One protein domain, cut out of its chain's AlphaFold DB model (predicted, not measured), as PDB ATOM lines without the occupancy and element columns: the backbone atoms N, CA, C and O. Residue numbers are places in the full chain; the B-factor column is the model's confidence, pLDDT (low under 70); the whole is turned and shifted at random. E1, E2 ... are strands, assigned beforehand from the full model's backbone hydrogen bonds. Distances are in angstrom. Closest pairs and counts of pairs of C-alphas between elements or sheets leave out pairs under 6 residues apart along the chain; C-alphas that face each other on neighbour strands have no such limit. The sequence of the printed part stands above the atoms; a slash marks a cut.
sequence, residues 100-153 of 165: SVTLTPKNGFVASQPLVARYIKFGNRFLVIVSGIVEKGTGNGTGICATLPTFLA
ATOM      1  N   SER A 100     139.904 160.073 130.158       97.38
ATOM      2  CA  SER A 100     139.964 158.962 131.106       97.38
ATOM      3  C   SER A 100     141.380 158.462 131.330       97.38
ATOM      4  O   SER A 100     142.211 158.508 130.426       97.38
ATOM      5  N   VAL A 101     141.635 157.964 132.537       97.94
ATOM      6  CA  VAL A 101     142.874 157.288 132.914       97.94
ATOM      7  C   VAL A 101     142.540 156.001 133.663       97.94
ATOM      8  O   VAL A 101     141.757 156.003 134.615       97.94
ATOM      9  N   THR A 102     143.132 154.892 133.224       97.31
ATOM     10  CA  THR A 102     143.058 153.615 133.939       97.31
ATOM     11  C   THR A 102     144.023 153.650 135.118       97.31
ATOM     12  O   THR A 102     145.194 153.992 134.965       97.31
ATOM     13  N   LEU A 103     143.529 153.306 136.301       97.06
ATOM     14  CA  LEU A 103     144.280 153.315 137.548       97.06
ATOM     15  C   LEU A 103     144.819 151.917 137.854       97.06
ATOM     16  O   LEU A 103     144.110 150.919 137.730       97.06
ATOM     17  N   THR A 104     146.071 151.845 138.302       96.50
ATOM     18  CA  THR A 104     146.701 150.584 138.707       96.50
ATOM     19  C   THR A 104     146.360 150.260 140.167       96.50
ATOM     20  O   THR A 104     146.608 151.104 141.039       96.50
ATOM     21  N   PRO A 105     145.833 149.054 140.459       96.50
ATOM     22  CA  PRO A 105     145.645 148.586 141.828       96.50
ATOM     23  C   PRO A 105     146.961 148.552 142.615       96.50
ATOM     24  O   PRO A 105     148.030 148.291 142.063       96.50
ATOM     25  N   LYS A 106     146.886 148.815 143.918       95.94
ATOM     26  CA  LYS A 106     148.028 148.829 144.843       95.94
ATOM     27  C   LYS A 106     147.793 147.877 146.009       95.94
ATOM     28  O   LYS A 106     146.680 147.422 146.223       95.94
ATOM     29  N   ASN A 107     148.840 147.611 146.792       95.00
ATOM     30  CA  ASN A 107     148.744 146.929 148.092       95.00
ATOM     31  C   ASN A 107     148.038 145.557 148.048       95.00
ATOM     32  O   ASN A 107     147.268 145.219 148.944       95.00
ATOM     33  N   GLY A 108     148.284 144.777 146.990       93.12
ATOM     34  CA  GLY A 108     147.725 143.430 146.823       93.12
ATOM     35  C   GLY A 108     146.272 143.384 146.339       93.12
ATOM     36  O   GLY A 108     145.781 142.291 146.056       93.12
ATOM     37  N   PHE A 109     145.602 144.534 146.190       97.06
ATOM     38  CA  PHE A 109     144.293 144.607 145.544       97.06
ATOM     39  C   PHE A 109     144.396 144.240 144.061       97.06
ATOM     40  O   PHE A 109     145.389 144.542 143.396       97.06
ATOM     41  N   VAL A 110     143.331 143.647 143.527       95.81
ATOM     42  CA  VAL A 110     143.183 143.344 142.097       95.81
ATOM     43  C   VAL A 110     141.908 143.995 141.569       95.81
ATOM     44  O   VAL A 110     140.909 144.075 142.279       95.81
ATOM     45  N   ALA A 111     141.933 144.507 140.338       95.12
ATOM     46  CA  ALA A 111     140.755 145.102 139.711       95.12
ATOM     47  C   ALA A 111     139.876 143.995 139.112       95.12
ATOM     48  O   ALA A 111     140.231 143.423 138.084       95.12
ATOM     49  N   SER A 112     138.740 143.708 139.749       93.69
ATOM     50  CA  SER A 112     137.708 142.796 139.228       93.69
ATOM     51  C   SER A 112     136.891 143.464 138.117       93.69
ATOM     52  O   SER A 112     136.543 142.844 137.116       93.69
ATOM     53  N   GLN A 113     136.691 144.782 138.231       94.44
ATOM     54  CA  GLN A 113     136.330 145.645 137.108       94.44
ATOM     55  C   GLN A 113     137.379 146.747 136.946       94.44
ATOM     56  O   GLN A 113     137.876 147.243 137.964       94.44
ATOM     57  N   PRO A 114     137.701 147.168 135.705       95.75
ATOM     58  CA  PRO A 114     138.703 148.196 135.458       95.75
ATOM     59  C   PRO A 114     138.460 149.439 136.307       95.75
ATOM     60  O   PRO A 114     137.387 150.042 136.259       95.75
ATOM     61  N   LEU A 115     139.475 149.822 137.078       96.31
ATOM     62  CA  LEU A 115     139.437 151.042 137.860       96.31
ATOM     63  C   LEU A 115     139.803 152.209 136.944       96.31
ATOM     64  O   LEU A 115     140.935 152.308 136.478       96.31
ATOM     65  N   VAL A 116     138.841 153.076 136.651       97.69
ATOM     66  CA  VAL A 116     138.987 154.167 135.685       97.69
ATOM     67  C   VAL A 116     138.549 155.473 136.330       97.69
ATOM     68  O   VAL A 116     137.450 155.573 136.874       97.69
ATOM     69  N   ALA A 117     139.396 156.496 136.233       98.00
ATOM     70  CA  ALA A 117     139.007 157.870 136.511       98.00
ATOM     71  C   ALA A 117     138.640 158.558 135.192       98.00
ATOM     72  O   ALA A 117     139.482 158.692 134.306       98.00
ATOM     73  N   ARG A 118     137.385 158.985 135.063       98.19
ATOM     74  CA  ARG A 118     136.901 159.833 133.969       98.19
ATOM     75  C   ARG A 118     136.834 161.272 134.455       98.19
ATOM     76  O   ARG A 118     136.374 161.514 135.569       98.19
ATOM     77  N   TYR A 119     137.287 162.224 133.649       97.69
ATOM     78  CA  TYR A 119     137.338 163.624 134.052       97.69
ATOM     79  C   TYR A 119     137.018 164.593 132.913       97.69
ATOM     80  O   TYR A 119     137.302 164.325 131.748       97.69
ATOM     81  N   ILE A 120     136.411 165.727 133.271       97.56
ATOM     82  CA  ILE A 120     135.984 166.795 132.354       97.56
ATOM     83  C   ILE A 120     136.501 168.126 132.893       97.56
ATOM     84  O   ILE A 120     136.444 168.368 134.101       97.56
ATOM     85  N   LYS A 121     137.005 168.995 132.015       96.31
ATOM     86  CA  LYS A 121     137.511 170.317 132.398       96.31
ATOM     87  C   LYS A 121     136.356 171.280 132.701       96.31
ATOM     88  O   LYS A 121     135.458 171.457 131.889       96.31
ATOM     89  N   PHE A 122     136.430 171.956 133.844       95.25
ATOM     90  CA  PHE A 122     135.546 173.050 134.247       95.25
ATOM     91  C   PHE A 122     136.398 174.236 134.701       95.25
ATOM     92  O   PHE A 122     136.985 174.222 135.786       95.25
ATOM     93  N   GLY A 123     136.510 175.257 133.847       91.69
ATOM     94  CA  GLY A 123     137.445 176.362 134.064       91.69
ATOM     95  C   GLY A 123     138.878 175.842 134.218       91.69
ATOM     96  O   GLY A 123     139.409 175.198 133.314       91.69
ATOM     97  N   ASN A 124     139.478 176.075 135.388       92.50
ATOM     98  CA  ASN A 124     140.841 175.637 135.716       92.50
ATOM     99  C   ASN A 124     140.889 174.348 136.555       92.50
ATOM    100  O   ASN A 124     141.921 174.030 137.139       92.50
ATOM    101  N   ARG A 125     139.770 173.628 136.668       95.81
ATOM    102  CA  ARG A 125     139.632 172.424 137.497       95.81
ATOM    103  C   ARG A 125     139.041 171.285 136.681       95.81
ATOM    104  O   ARG A 125     138.604 171.479 135.548       95.81
ATOM    105  N   PHE A 126     138.998 170.103 137.280       97.62
ATOM    106  CA  PHE A 126     138.354 168.937 136.698       97.62
ATOM    107  C   PHE A 126     137.201 168.464 137.579       97.62
ATOM    108  O   PHE A 126     137.342 168.374 138.799       97.62
ATOM    109  N   LEU A 127     136.074 168.130 136.952       96.06
ATOM    110  CA  LEU A 127     135.101 167.224 137.548       96.06
ATOM    111  C   LEU A 127     135.620 165.809 137.320       96.06
ATOM    112  O   LEU A 127     135.895 165.449 136.178       96.06
ATOM    113  N   VAL A 128     135.766 165.027 138.386       97.00
ATOM    114  CA  VAL A 128     136.358 163.687 138.332       97.00
ATOM    115  C   VAL A 128     135.365 162.673 138.872       97.00
ATOM    116  O   VAL A 128     134.827 162.846 139.964       97.00
ATOM    117  N   ILE A 129     135.154 161.604 138.115       95.44
ATOM    118  CA  ILE A 129     134.357 160.444 138.499       95.44
ATOM    119  C   ILE A 129     135.287 159.238 138.478       95.44
ATOM    120  O   ILE A 129     135.925 158.957 137.465       95.44
ATOM    121  N   VAL A 130     135.367 158.527 139.597       94.75
ATOM    122  CA  VAL A 130     136.144 157.292 139.709       94.75
ATOM    123  C   VAL A 130     135.172 156.126 139.753       94.75
ATOM    124  O   VAL A 130     134.202 156.150 140.508       94.75
ATOM    125  N   SER A 131     135.411 155.117 138.926       93.31
ATOM    126  CA  SER A 131     134.552 153.939 138.802       93.31
ATOM    127  C   SER A 131     135.402 152.680 138.713       93.31
ATOM    128  O   SER A 131     136.505 152.721 138.174       93.31
ATOM    129  N   GLY A 132     134.894 151.565 139.228       93.00
ATOM    130  CA  GLY A 132     135.561 150.264 139.184       93.00
ATOM    131  C   GLY A 132     135.250 149.430 140.419       93.00
ATOM    132  O   GLY A 132     134.656 149.922 141.378       93.00
ATOM    133  N   ILE A 133     135.670 148.167 140.390       93.00
ATOM    134  CA  ILE A 133     135.508 147.222 141.496       93.00
ATOM    135  C   ILE A 133     136.867 146.594 141.763       93.00
ATOM    136  O   ILE A 133     137.495 146.044 140.857       93.00
ATOM    137  N   VAL A 134     137.314 146.670 143.013       93.62
ATOM    138  CA  VAL A 134     138.543 146.021 143.469       93.62
ATOM    139  C   VAL A 134     138.207 144.875 144.410       93.62
ATOM    140  O   VAL A 134     137.325 144.987 145.257       93.62
ATOM    141  N   GLU A 135     138.938 143.779 144.276       93.69
ATOM    142  CA  GLU A 135     138.915 142.652 145.199       93.69
ATOM    143  C   GLU A 135     140.195 142.642 146.031       93.69
ATOM    144  O   GLU A 135     141.230 143.180 145.621       93.69
ATOM    145  N   LYS A 136     140.144 142.004 147.207       92.94
ATOM    146  CA  LYS A 136     141.279 141.986 148.140       92.94
ATOM    147  C   LYS A 136     142.548 141.362 147.553       92.94
ATOM    148  O   LYS A 136     143.626 141.703 148.022       92.94
ATOM    149  N   GLY A 137     142.423 140.467 146.569       92.75
ATOM    150  CA  GLY A 137     143.549 139.748 145.976       92.75
ATOM    151  C   GLY A 137     144.434 139.097 147.041       92.75
ATOM    152  O   GLY A 137     143.960 138.303 147.854       92.75
ATOM    153  N   THR A 138     145.714 139.471 147.045       92.88
ATOM    154  CA  THR A 138     146.716 139.030 148.031       92.88
ATOM    155  C   THR A 138     146.809 139.942 149.261       92.88
ATOM    156  O   THR A 138     147.591 139.663 150.167       92.88
ATOM    157  N   GLY A 139     146.041 141.034 149.303       91.25
ATOM    158  CA  GLY A 139     146.008 141.997 150.401       91.25
ATOM    159  C   GLY A 139     144.971 141.694 151.493       91.25
ATOM    160  O   GLY A 139     144.198 140.737 151.431       91.25
ATOM    161  N   ASN A 140     144.919 142.579 152.495       91.12
ATOM    162  CA  ASN A 140     144.074 142.437 153.694       91.12
ATOM    163  C   ASN A 140     142.640 142.978 153.524       91.12
ATOM    164  O   ASN A 140     141.864 142.972 154.476       91.12
ATOM    165  N   GLY A 141     142.281 143.478 152.336       89.69
ATOM    166  CA  GLY A 141     140.954 144.045 152.049       89.69
ATOM    167  C   GLY A 141     140.718 145.466 152.582       89.69
ATOM    168  O   GLY A 141     139.652 146.027 152.352       89.69
ATOM    169  N   THR A 142     141.707 146.079 153.236       91.62
ATOM    170  CA  THR A 142     141.651 147.456 153.761       91.62
ATOM    171  C   THR A 142     142.876 148.265 153.336       91.62
ATOM    172  O   THR A 142     143.940 147.698 153.088       91.62
ATOM    173  N   GLY A 143     142.760 149.595 153.327       93.31
ATOM    174  CA  GLY A 143     143.848 150.516 152.975       93.31
ATOM    175  C   GLY A 143     143.693 151.118 151.577       93.31
ATOM    176  O   GLY A 143     142.611 151.115 150.997       93.31
ATOM    177  N   ILE A 144     144.779 151.679 151.042       95.00
ATOM    178  CA  ILE A 144     144.760 152.365 149.743       95.00
ATOM    179  C   ILE A 144     144.721 151.324 148.619       95.00
ATOM    180  O   ILE A 144     145.705 150.617 148.408       95.00
ATOM    181  N   CYS A 145     143.622 151.262 147.868       94.25
ATOM    182  CA  CYS A 145     143.492 150.359 146.722       94.25
ATOM    183  C   CYS A 145     144.069 150.936 145.416       94.25
ATOM    184  O   CYS A 145     144.484 150.169 144.555       94.25
ATOM    185  N   ALA A 146     144.138 152.266 145.266       96.19
ATOM    186  CA  ALA A 146     144.730 152.951 144.112       96.19
ATOM    187  C   ALA A 146     145.062 154.423 144.425       96.19
ATOM    188  O   ALA A 146     144.702 154.951 145.475       96.19
ATOM    189  N   THR A 147     145.746 155.107 143.505       96.94
ATOM    190  CA  THR A 147     146.052 156.544 143.612       96.94
ATOM    191  C   THR A 147     145.838 157.214 142.260       96.94
ATOM    192  O   THR A 147     146.314 156.699 141.250       96.94
ATOM    193  N   LEU A 148     145.138 158.350 142.238       97.25
ATOM    194  CA  LEU A 148     144.954 159.148 141.023       97.25
ATOM    195  C   LEU A 148     146.234 159.931 140.670       97.25
ATOM    196  O   LEU A 148     147.041 160.219 141.559       97.25
ATOM    197  N   PRO A 149     146.414 160.325 139.395       97.50
ATOM    198  CA  PRO A 149     147.429 161.300 139.003       97.50
ATOM    199  C   PRO A 149     147.310 162.623 139.774       97.50
ATOM    200  O   PRO A 149     146.211 163.065 140.109       97.50
ATOM    201  N   THR A 150     148.438 163.297 140.000       97.00
ATOM    202  CA  THR A 150     148.519 164.511 140.836       97.00
ATOM    203  C   THR A 150     147.700 165.688 140.306       97.00
ATOM    204  O   THR A 150     147.178 166.465 141.098       97.00
ATOM    205  N   PHE A 151     147.517 165.811 138.988       96.25
ATOM    206  CA  PHE A 151     146.685 166.869 138.395       96.25
ATOM    207  C   PHE A 151     145.174 166.682 138.645       96.25
ATOM    208  O   PHE A 151     144.397 167.598 138.389       96.25
ATOM    209  N   LEU A 152     144.761 165.511 139.148       97.31
ATOM    210  CA  LEU A 152     143.398 165.218 139.602       97.31
ATOM    211  C   LEU A 152     143.276 165.250 141.134       97.31
ATOM    212  O   LEU A 152     142.297 164.739 141.681       97.31
ATOM    213  N   ALA A 153     144.268 165.803 141.842       96.25
ATOM    214  CA  ALA A 153     144.199 165.943 143.289       96.25
ATOM    215  C   ALA A 153     142.944 166.741 143.691       96.25
ATOM    216  O   ALA A 153     142.618 167.750 143.054       96.25
TER     217      ALA A 153
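AT A GLANCE: This is residues 100 to 153 of the 165 residues of an uncharacterized protein of Listeria monocytogenes (UniProt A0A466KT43). A long, twisted hairpin of two strands, E2 and E3, makes the length of this rod-shaped domain; the short E1 lies beside E2 at the sheet's edge, and residues 136 to 153, with no named element, fold back along the hairpin. The printed part has 54 residues, no named helix and three strands, E1, E2, E3 along the chain and in that order across the sheet, all antiparallel: a meander, each strand the antiparallel neighbour of the one before. The class is all strand. The whole is only just loose, close to compact, with a radius of gyration of the C-alphas of 12.4 A and spans of 41 by 18 by 13 A.

IN THESE COORDINATES: Find C-alpha 110 at (143.183, 143.344, 142.097); from there E2, residues 110 to 122, runs 31.7 A to C-alpha 122 at (135.546, 173.050, 134.247), with a bend of 71 degrees at residue 113. E3, residues 125 to 135, runs 30.8 A and ends at C-alpha 135, (138.915, 142.652, 145.199). E1, residues 100 to 102, measures 6.8 A.

HOW THE PARTS SIT: Look first at the hairpin of E2 and E3, antiparallel at 172 degrees, where C-alphas 115 and 132 face each other at 4.2 A. N 118 and O 129, at 2.8 A, are within hydrogen-bond range, as are N 127 and O 120, at 2.9 A. On the other side of E2, E1 forms a second hairpin with it, antiparallel at 156 degrees; C-alphas 100 and 118 face each other at 4.3 A, and N 101 and O 117, at 2.9 A, are within hydrogen-bond range. E1 and E3 are the edge strands.

THE WHOLE: The two C-alphas farthest apart, those of Gly 123 and Thr 138, are 40.9 A apart. The printed part has no cut; the link from E2 to E3 is tight and that from E1 to E2 is short. The mean pLDDT of the printed part is 95.2, and no printed residue is under 70.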